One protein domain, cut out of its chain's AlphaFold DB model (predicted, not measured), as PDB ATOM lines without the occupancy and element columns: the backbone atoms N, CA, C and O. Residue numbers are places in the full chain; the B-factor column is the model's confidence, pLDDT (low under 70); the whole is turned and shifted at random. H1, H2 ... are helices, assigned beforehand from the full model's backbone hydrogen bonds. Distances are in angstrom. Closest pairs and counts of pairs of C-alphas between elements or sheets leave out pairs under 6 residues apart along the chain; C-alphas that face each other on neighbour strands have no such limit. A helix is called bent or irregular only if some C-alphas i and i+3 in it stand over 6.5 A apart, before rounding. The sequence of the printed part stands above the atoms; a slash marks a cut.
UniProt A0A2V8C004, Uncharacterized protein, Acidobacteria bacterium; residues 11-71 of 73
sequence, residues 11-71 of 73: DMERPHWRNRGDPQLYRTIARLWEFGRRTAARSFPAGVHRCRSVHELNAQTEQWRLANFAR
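This is residues 11 to 71 of the 73 residues of an uncharacterized protein of Acidobacteria bacterium (UniProt A0A2V8C004). Two separate helices, H1 and H2, lie strung along one extended chain with no shared core. A loose leading stretch, residues 11 to 22, comes before H1, and after it a long link, residues 40 to 53, swings outward before H2 folds back. The printed part has 61 residues with two named helices, H1 then H2, and no named strand; its class is all helix. It is extended, with a radius of gyration of the C-alphas of 19.0 A, and spans 51 by 26 by 24 A.

Residues 11 to 16 stand free, as do residues 29 to 39 of H1, residues 23 to 39. H1 is apart from H2, residues 54 to 69. Every O i to N i+4 pair is within hydrogen-bond range in H2, and 12 of 13 in H1.

H1 begins at C-alpha 23 (169.418, 164.904, 226.817) and measures 25.4 A. It is irregular, but only just: C-alphas 23 and 26 are 6.7 A apart. H2 measures 21.6 A and ends at C-alpha 69 (164.202, 157.742, 190.809).

The two C-alphas farthest apart, Gly 21 and His 55, are 52.4 A apart. The printed part has no cut. The link from H1 to H2 is long. pLDDT is under 70 at residues 14 to 17 and 70 to 71.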
ATOM      1  N   ASP A  11     170.975 186.178 212.585       76.12
ATOM      2  CA  ASP A  11     170.009 185.112 212.866       76.12
ATOM      3  C   ASP A  11     170.598 183.701 212.643       76.12
ATOM      4  O   ASP A  11     170.088 182.722 213.207       76.12
ATOM      5  N   MET A  12     171.663 183.586 211.836       75.50
ATOM      6  CA  MET A  12     172.373 182.331 211.574       75.50
ATOM      7  C   MET A  12     173.342 181.950 212.700       75.50
ATOM      8  O   MET A  12     173.690 180.778 212.817       75.50
ATOM      9  N   GLU A  13     173.757 182.891 213.553       70.00
ATOM     10  CA  GLU A  13     174.745 182.635 214.615       70.00
ATOM     11  C   GLU A  13     174.180 181.843 215.803       70.00
ATOM     12  O   GLU A  13     174.910 181.442 216.712       70.00
ATOM     13  N   ARG A  14     172.872 181.553 215.813       65.56
ATOM     14  CA  ARG A  14     172.283 180.698 216.849       65.56
ATOM     15  C   ARG A  14     172.873 179.289 216.750       65.56
ATOM     16  O   ARG A  14     172.762 178.681 215.684       65.56
ATOM     17  N   PRO A  15     173.403 178.705 217.843       61.00
ATOM     18  CA  PRO A  15     173.994 177.375 217.800       61.00
ATOM     19  C   PRO A  15     172.961 176.352 217.312       61.00
ATOM     20  O   PRO A  15     172.008 175.996 218.003       61.00
ATOM     21  N   HIS A  16     173.135 175.903 216.069       65.94
ATOM     22  CA  HIS A  16     172.302 174.874 215.444       65.94
ATOM     23  C   HIS A  16     172.585 173.483 216.018       65.94
ATOM     24  O   HIS A  16     171.768 172.564 215.904       65.94
ATOM     25  N   TRP A  17     173.747 173.338 216.648       69.88
ATOM     26  CA  TRP A  17     174.225 172.105 217.242       69.88
ATOM     27  C   TRP A  17     173.808 172.039 218.707       69.88
ATOM     28  O   TRP A  17     173.977 172.991 219.465       69.88
ATOM     29  N   ARG A  18     173.256 170.893 219.112       80.62
ATOM     30  CA  ARG A  18     172.995 170.618 220.527       80.62
ATOM     31  C   ARG A  18     174.319 170.379 221.242       80.62
ATOM     32  O   ARG A  18     175.179 169.668 220.723       80.62
ATOM     33  N   ASN A  19     174.453 170.946 222.434       83.19
ATOM     34  CA  ASN A  19     175.661 170.819 223.238       83.19
ATOM     35  C   ASN A  19     175.840 169.394 223.773       83.19
ATOM     36  O   ASN A  19     174.875 168.654 223.992       83.19
ATOM     37  N   ARG A  20     177.094 169.025 224.045       80.19
ATOM     38  CA  ARG A  20     177.413 167.812 224.804       80.19
ATOM     39  C   ARG A  20     176.723 167.901 226.172       80.19
ATOM     40  O   ARG A  20     176.908 168.880 226.884       80.19
ATOM     41  N   GLY A  21     175.935 166.885 226.517       85.69
ATOM     42  CA  GLY A  21     175.160 166.842 227.762       85.69
ATOM     43  C   GLY A  21     173.682 167.210 227.612       85.69
ATOM     44  O   GLY A  21     172.920 166.951 228.537       85.69
ATOM     45  N   ASP A  22     173.242 167.724 226.457       89.25
ATOM     46  CA  ASP A  22     171.813 167.896 226.176       89.25
ATOM     47  C   ASP A  22     171.129 166.514 226.048       89.25
ATOM     48  O   ASP A  22     171.448 165.758 225.119       89.25
ATOM     49  N   PRO A  23     170.148 166.171 226.907       87.69
ATOM     50  CA  PRO A  23     169.418 164.904 226.817       87.69
ATOM     51  C   PRO A  23     168.702 164.690 225.472       87.69
ATOM     52  O   PRO A  23     168.416 163.554 225.081       87.69
ATOM     53  N   GLN A  24     168.400 165.764 224.734       89.25
ATOM     54  CA  GLN A  24     167.755 165.711 223.421       89.25
ATOM     55  C   GLN A  24     168.727 165.431 222.271       89.25
ATOM     56  O   GLN A  24     168.268 165.123 221.164       89.25
ATOM     57  N   LEU A  25     170.044 165.513 222.493       89.19
ATOM     58  CA  LEU A  25     171.056 165.286 221.460       89.19
ATOM     59  C   LEU A  25     170.927 163.882 220.865       89.19
ATOM     60  O   LEU A  25     170.629 163.739 219.678       89.19
ATOM     61  N   TYR A  26     171.047 162.849 221.701       89.56
ATOM     62  CA  TYR A  26     170.983 161.458 221.249       89.56
ATOM     63  C   TYR A  26     169.617 161.089 220.666       89.56
ATOM     64  O   TYR A  26     169.540 160.388 219.657       89.56
ATOM     65  N   ARG A  27     168.527 161.633 221.225       91.25
ATOM     66  CA  ARG A  27     167.170 161.435 220.688       91.25
ATOM     67  C   ARG A  27     167.025 162.026 219.289       91.25
ATOM     68  O   ARG A  27     166.383 161.431 218.426       91.25
ATOM     69  N   THR A  28     167.623 163.191 219.054       90.19
ATOM     70  CA  THR A  28     167.575 163.835 217.740       90.19
ATOM     71  C   THR A  28     168.437 163.100 216.724       90.19
ATOM     72  O   THR A  28     167.984 162.907 215.598       90.19
ATOM     73  N   ILE A  29     169.622 162.630 217.125       90.00
ATOM     74  CA  ILE A  29     170.470 161.773 216.288       90.00
ATOM     75  C   ILE A  29     169.686 160.527 215.863       90.00
ATOM     76  O   ILE A  29     169.548 160.279 214.670       90.00
ATOM     77  N   ALA A  30     169.080 159.801 216.806       92.69
ATOM     78  CA  ALA A  30     168.307 158.600 216.496       92.69
ATOM     79  C   ALA A  30     167.162 158.871 215.500       92.69
ATOM     80  O   ALA A  30     166.998 158.139 214.525       92.69
ATOM     81  N   ARG A  31     166.403 159.959 215.694       91.88
ATOM     82  CA  ARG A  31     165.328 160.366 214.769       91.88
ATOM     83  C   ARG A  31     165.847 160.725 213.381       91.88
ATOM     84  O   ARG A  31     165.203 160.388 212.393       91.88
ATOM     85  N   LEU A  32     166.987 161.409 213.301       90.00
ATOM     86  CA  LEU A  32     167.612 161.757 212.027       90.00
ATOM     87  C   LEU A  32     168.043 160.500 211.269       90.00
ATOM     88  O   LEU A  32     167.796 160.401 210.071       90.00
ATOM     89  N   TRP A  33     168.636 159.533 211.967       90.62
ATOM     90  CA  TRP A  33     169.050 158.264 211.375       90.62
ATOM     91  C   TRP A  33     167.852 157.455 210.886       90.62
ATOM     92  O   TRP A  33     167.881 156.940 209.774       90.62
ATOM     93  N   GLU A  34     166.775 157.397 211.668       92.62
ATOM     94  CA  GLU A  34     165.538 156.732 211.257       92.62
ATOM     95  C   GLU A  34     164.903 157.401 210.033       92.62
ATOM     96  O   GLU A  34     164.532 156.735 209.068       92.62
ATOM     97  N   PHE A  35     164.837 158.733 210.024       89.06
ATOM     98  CA  PHE A  35     164.380 159.481 208.857       89.06
ATOM     99  C   PHE A  35     165.255 159.198 207.630       89.06
ATOM    100  O   PHE A  35     164.729 158.952 206.545       89.06
ATOM    101  N   GLY A  36     166.580 159.183 207.808       87.44
ATOM    102  CA  GLY A  36     167.543 158.802 206.783       87.44
ATOM    103  C   GLY A  36     167.258 157.409 206.233       87.44
ATOM    104  O   GLY A  36     167.056 157.276 205.036       87.44
ATOM    105  N   ARG A  37     167.121 156.388 207.087       86.62
ATOM    106  CA  ARG A  37     166.773 155.018 206.664       86.62
ATOM    107  C   ARG A  37     165.490 154.958 205.837       86.62
ATOM    108  O   ARG A  37     165.446 154.265 204.829       86.62
ATOM    109  N   ARG A  38     164.458 155.705 206.238       85.31
ATOM    110  CA  ARG A  38     163.163 155.736 205.538       85.31
ATOM    111  C   ARG A  38     163.201 156.466 204.199       85.31
ATOM    112  O   ARG A  38     162.376 156.182 203.338       85.31
ATOM    113  N   THR A  39     164.099 157.433 204.035       83.75
ATOM    114  CA  THR A  39     164.127 158.321 202.858       83.75
ATOM    115  C   THR A  39     165.293 158.050 201.913       83.75
ATOM    116  O   THR A  39     165.217 158.376 200.730       83.75
ATOM    117  N   ALA A  40     166.348 157.402 202.395       79.81
ATOM    118  CA  ALA A  40     167.524 157.014 201.632       79.81
ATOM    119  C   ALA A  40     167.394 155.574 201.116       79.81
ATOM    120  O   ALA A  40     168.316 154.778 201.242       79.81
ATOM    121  N   ALA A  41     166.267 155.240 200.480       73.19
ATOM    122  CA  ALA A  41     166.065 153.939 199.828       73.19
ATOM    123  C   ALA A  41     166.924 153.749 198.559       73.19
ATOM    124  O   ALA A  41     166.718 152.805 197.798       73.19
ATOM    125  N   ARG A  42     167.852 154.676 198.294       81.88
ATOM    126  CA  ARG A  42     168.652 154.692 197.079       81.88
ATOM    127  C   ARG A  42     169.800 153.700 197.210       81.88
ATOM    128  O   ARG A  42     170.564 153.764 198.169       81.88
ATOM    129  N   SER A  43     169.925 152.815 196.235       80.44
ATOM    130  CA  SER A  43     170.989 151.828 196.142       80.44
ATOM    131  C   SER A  43     171.902 152.176 194.973       80.44
ATOM    132  O   SER A  43     171.460 152.300 193.828       80.44
ATOM    133  N   PHE A  44     173.185 152.338 195.278       85.88
ATOM    134  CA  PHE A  44     174.249 152.454 194.291       85.88
ATOM    135  C   PHE A  44     175.241 151.317 194.535       85.88
ATOM    136  O   PHE A  44     175.496 150.984 195.699       85.88
ATOM    137  N   PRO A  45     175.809 150.706 193.482       88.56
ATOM    138  CA  PRO A  45     176.812 149.671 193.667       88.56
ATOM    139  C   PRO A  45     178.046 150.254 194.366       88.56
ATOM    140  O   PRO A  45     178.543 151.311 193.976       88.56
ATOM    141  N   ALA A  46     178.545 149.568 195.393       88.25
ATOM    142  CA  ALA A  46     179.711 150.023 196.142       88.25
ATOM    143  C   ALA A  46     180.975 150.084 195.263       88.25
ATOM    144  O   ALA A  46     181.121 149.319 194.309       88.25
ATOM    145  N   GLY A  47     181.907 150.967 195.628       91.56
ATOM    146  CA  GLY A  47     183.204 151.109 194.965       91.56
ATOM    147  C   GLY A  47     183.256 152.194 193.887       91.56
ATOM    148  O   GLY A  47     182.292 152.919 193.643       91.56
ATOM    149  N   VAL A  48     184.434 152.327 193.270       90.19
ATOM    150  CA  VAL A  48     184.687 153.273 192.176       90.19
ATOM    151  C   VAL A  48     184.470 152.561 190.845       90.19
ATOM    152  O   VAL A  48     185.145 151.578 190.545       90.19
ATOM    153  N   HIS A  49     183.552 153.081 190.032       90.06
ATOM    154  CA  HIS A  49     183.220 152.527 188.719       90.06
ATOM    155  C   HIS A  49     183.955 153.303 187.630       90.06
ATOM    156  O   HIS A  49     183.643 154.461 187.359       90.06
ATOM    157  N   ARG A  50     184.968 152.682 187.018       93.44
ATOM    158  CA  ARG A  50     185.738 153.300 185.932       93.44
ATOM    159  C   ARG A  50     185.061 153.033 184.589       93.44
ATOM    160  O   ARG A  50     185.026 151.891 184.149       93.44
ATOM    161  N   CYS A  51     184.638 154.095 183.910       95.38
ATOM    162  CA  CYS A  51     184.175 154.038 182.522       95.38
ATOM    163  C   CYS A  51     185.336 154.299 181.551       95.38
ATOM    164  O   CYS A  51     186.228 155.105 181.831       95.38
ATOM    165  N   ARG A  52     185.335 153.624 180.401       95.00
ATOM    166  CA  ARG A  52     186.328 153.790 179.323       95.00
ATOM    167  C   ARG A  52     185.937 154.884 178.330       95.00
ATOM    168  O   ARG A  52     186.773 155.305 177.536       95.00
ATOM    169  N   SER A  53     184.685 155.335 178.363       97.31
ATOM    170  CA  SER A  53     184.161 156.394 177.499       97.31
ATOM    171  C   SER A  53     183.053 157.199 178.183       97.31
ATOM    172  O   SER A  53     182.435 156.741 179.145       97.31
ATOM    173  N   VAL A  54     182.760 158.386 177.643       95.69
ATOM    174  CA  VAL A  54     181.634 159.227 178.091       95.69
ATOM    175  C   VAL A  54     180.285 158.539 177.846       95.69
ATOM    176  O   VAL A  54     179.374 158.662 178.657       95.69
ATOM    177  N   HIS A  55     180.154 157.769 176.762       96.94
ATOM    178  CA  HIS A  55     178.921 157.039 176.464       96.94
ATOM    179  C   HIS A  55     178.615 155.976 177.533       96.94
ATOM    180  O   HIS A  55     177.482 155.866 177.997       96.94
ATOM    181  N   GLU A  56     179.633 155.227 177.960       95.94
ATOM    182  CA  GLU A  56     179.518 154.237 179.037       95.94
ATOM    183  C   GLU A  56     179.136 154.894 180.373       95.94
ATOM    184  O   GLU A  56     178.223 154.423 181.050       95.94
ATOM    185  N   LEU A  57     179.754 156.037 180.697       95.00
ATOM    186  CA  LEU A  57     179.419 156.824 181.886       95.00
ATOM    187  C   LEU A  57     177.953 157.276 181.882       95.00
ATOM    188  O   LEU A  57     177.256 157.144 182.892       95.00
ATOM    189  N   ASN A  58     177.474 157.792 180.749       96.56
ATOM    190  CA  ASN A  58     176.095 158.257 180.611       96.56
ATOM    191  C   ASN A  58     175.098 157.100 180.757       96.56
ATOM    192  O   ASN A  58     174.110 157.234 181.478       96.56
ATOM    193  N   ALA A  59     175.379 155.951 180.135       95.00
ATOM    194  CA  ALA A  59     174.535 154.765 180.243       95.00
ATOM    195  C   ALA A  59     174.455 154.245 181.688       95.00
ATOM    196  O   ALA A  59     173.362 153.973 182.184       95.00
ATOM    197  N   GLN A  60     175.591 154.163 182.388       93.62
ATOM    198  CA  GLN A  60     175.633 153.749 183.793       93.62
ATOM    199  C   GLN A  60     174.871 154.727 184.699       93.62
ATOM    200  O   GLN A  60     174.092 154.311 185.560       93.62
ATOM    201  N   THR A  61     175.053 156.029 184.478       91.69
ATOM    202  CA  THR A  61     174.355 157.077 185.235       91.69
ATOM    203  C   THR A  61     172.843 156.983 185.043       91.69
ATOM    204  O   THR A  61     172.097 157.045 186.021       91.69
ATOM    205  N   GLU A  62     172.382 156.776 183.810       93.38
ATOM    206  CA  GLU A  62     170.955 156.650 183.508       93.38
ATOM    207  C   GLU A  62     170.348 155.387 184.125       93.38
ATOM    208  O   GLU A  62     169.269 155.446 184.716       93.38
ATOM    209  N   GLN A  63     171.061 154.259 184.093       91.50
ATOM    210  CA  GLN A  63     170.630 153.034 184.773       91.50
ATOM    211  C   GLN A  63     170.442 153.257 186.276       91.50
ATOM    212  O   GLN A  63     169.410 152.881 186.840       91.50
ATOM    213  N   TRP A  64     171.401 153.909 186.939       91.75
ATOM    214  CA  TRP A  64     171.279 154.235 188.360       91.75
ATOM    215  C   TRP A  64     170.166 155.239 188.628       91.75
ATOM    216  O   TRP A  64     169.471 155.118 189.640       91.75
ATOM    217  N   ARG A  65     169.960 156.211 187.732       90.06
ATOM    218  CA  ARG A  65     168.858 157.165 187.836       90.06
ATOM    219  C   ARG A  65     167.516 156.440 187.784       90.06
ATOM    220  O   ARG A  65     166.691 156.638 188.670       90.06
ATOM    221  N   LEU A  66     167.308 155.566 186.804       89.56
ATOM    222  CA  LEU A  66     166.078 154.784 186.672       89.56
ATOM    223  C   LEU A  66     165.850 153.889 187.896       89.56
ATOM    224  O   LEU A  66     164.769 153.921 188.481       89.56
ATOM    225  N   ALA A  67     166.882 153.174 188.351       87.38
ATOM    226  CA  ALA A  67     166.788 152.299 189.520       87.38
ATOM    227  C   ALA A  67     166.393 153.043 190.811       87.38
ATOM    228  O   ALA A  67     165.704 152.480 191.661       87.38
ATOM    229  N   ASN A  68     166.801 154.310 190.956       85.94
ATOM    230  CA  ASN A  68     166.632 155.080 192.191       85.94
ATOM    231  C   ASN A  68     165.523 156.141 192.154       85.94
ATOM    232  O   ASN A  68     165.060 156.562 193.215       85.94
ATOM    233  N   PHE A  69     165.104 156.594 190.970       81.06
ATOM    234  CA  PHE A  69     164.202 157.742 190.809       81.06
ATOM    235  C   PHE A  69     162.972 157.467 189.931       81.06
ATOM    236  O   PHE A  69     162.080 158.309 189.893       81.06
ATOM    237  N   ALA A  70     162.853 156.306 189.272       68.38
ATOM    238  CA  ALA A  70     161.680 156.006 188.438       68.38
ATOM    239  C   ALA A  70     160.384 155.736 189.233       68.38
ATOM    240  O   ALA A  70     159.304 155.777 188.662       68.38
ATOM    241  N   ARG A  71     160.462 155.481 190.549       57.81
ATOM    242  CA  ARG A  71     159.299 155.173 191.413       57.81
ATOM    243  C   ARG A  71     158.603 156.405 192.021       57.81
ATOM    244  O   ARG A  71     157.779 156.243 192.912       57.81
TER     245      ARG A  71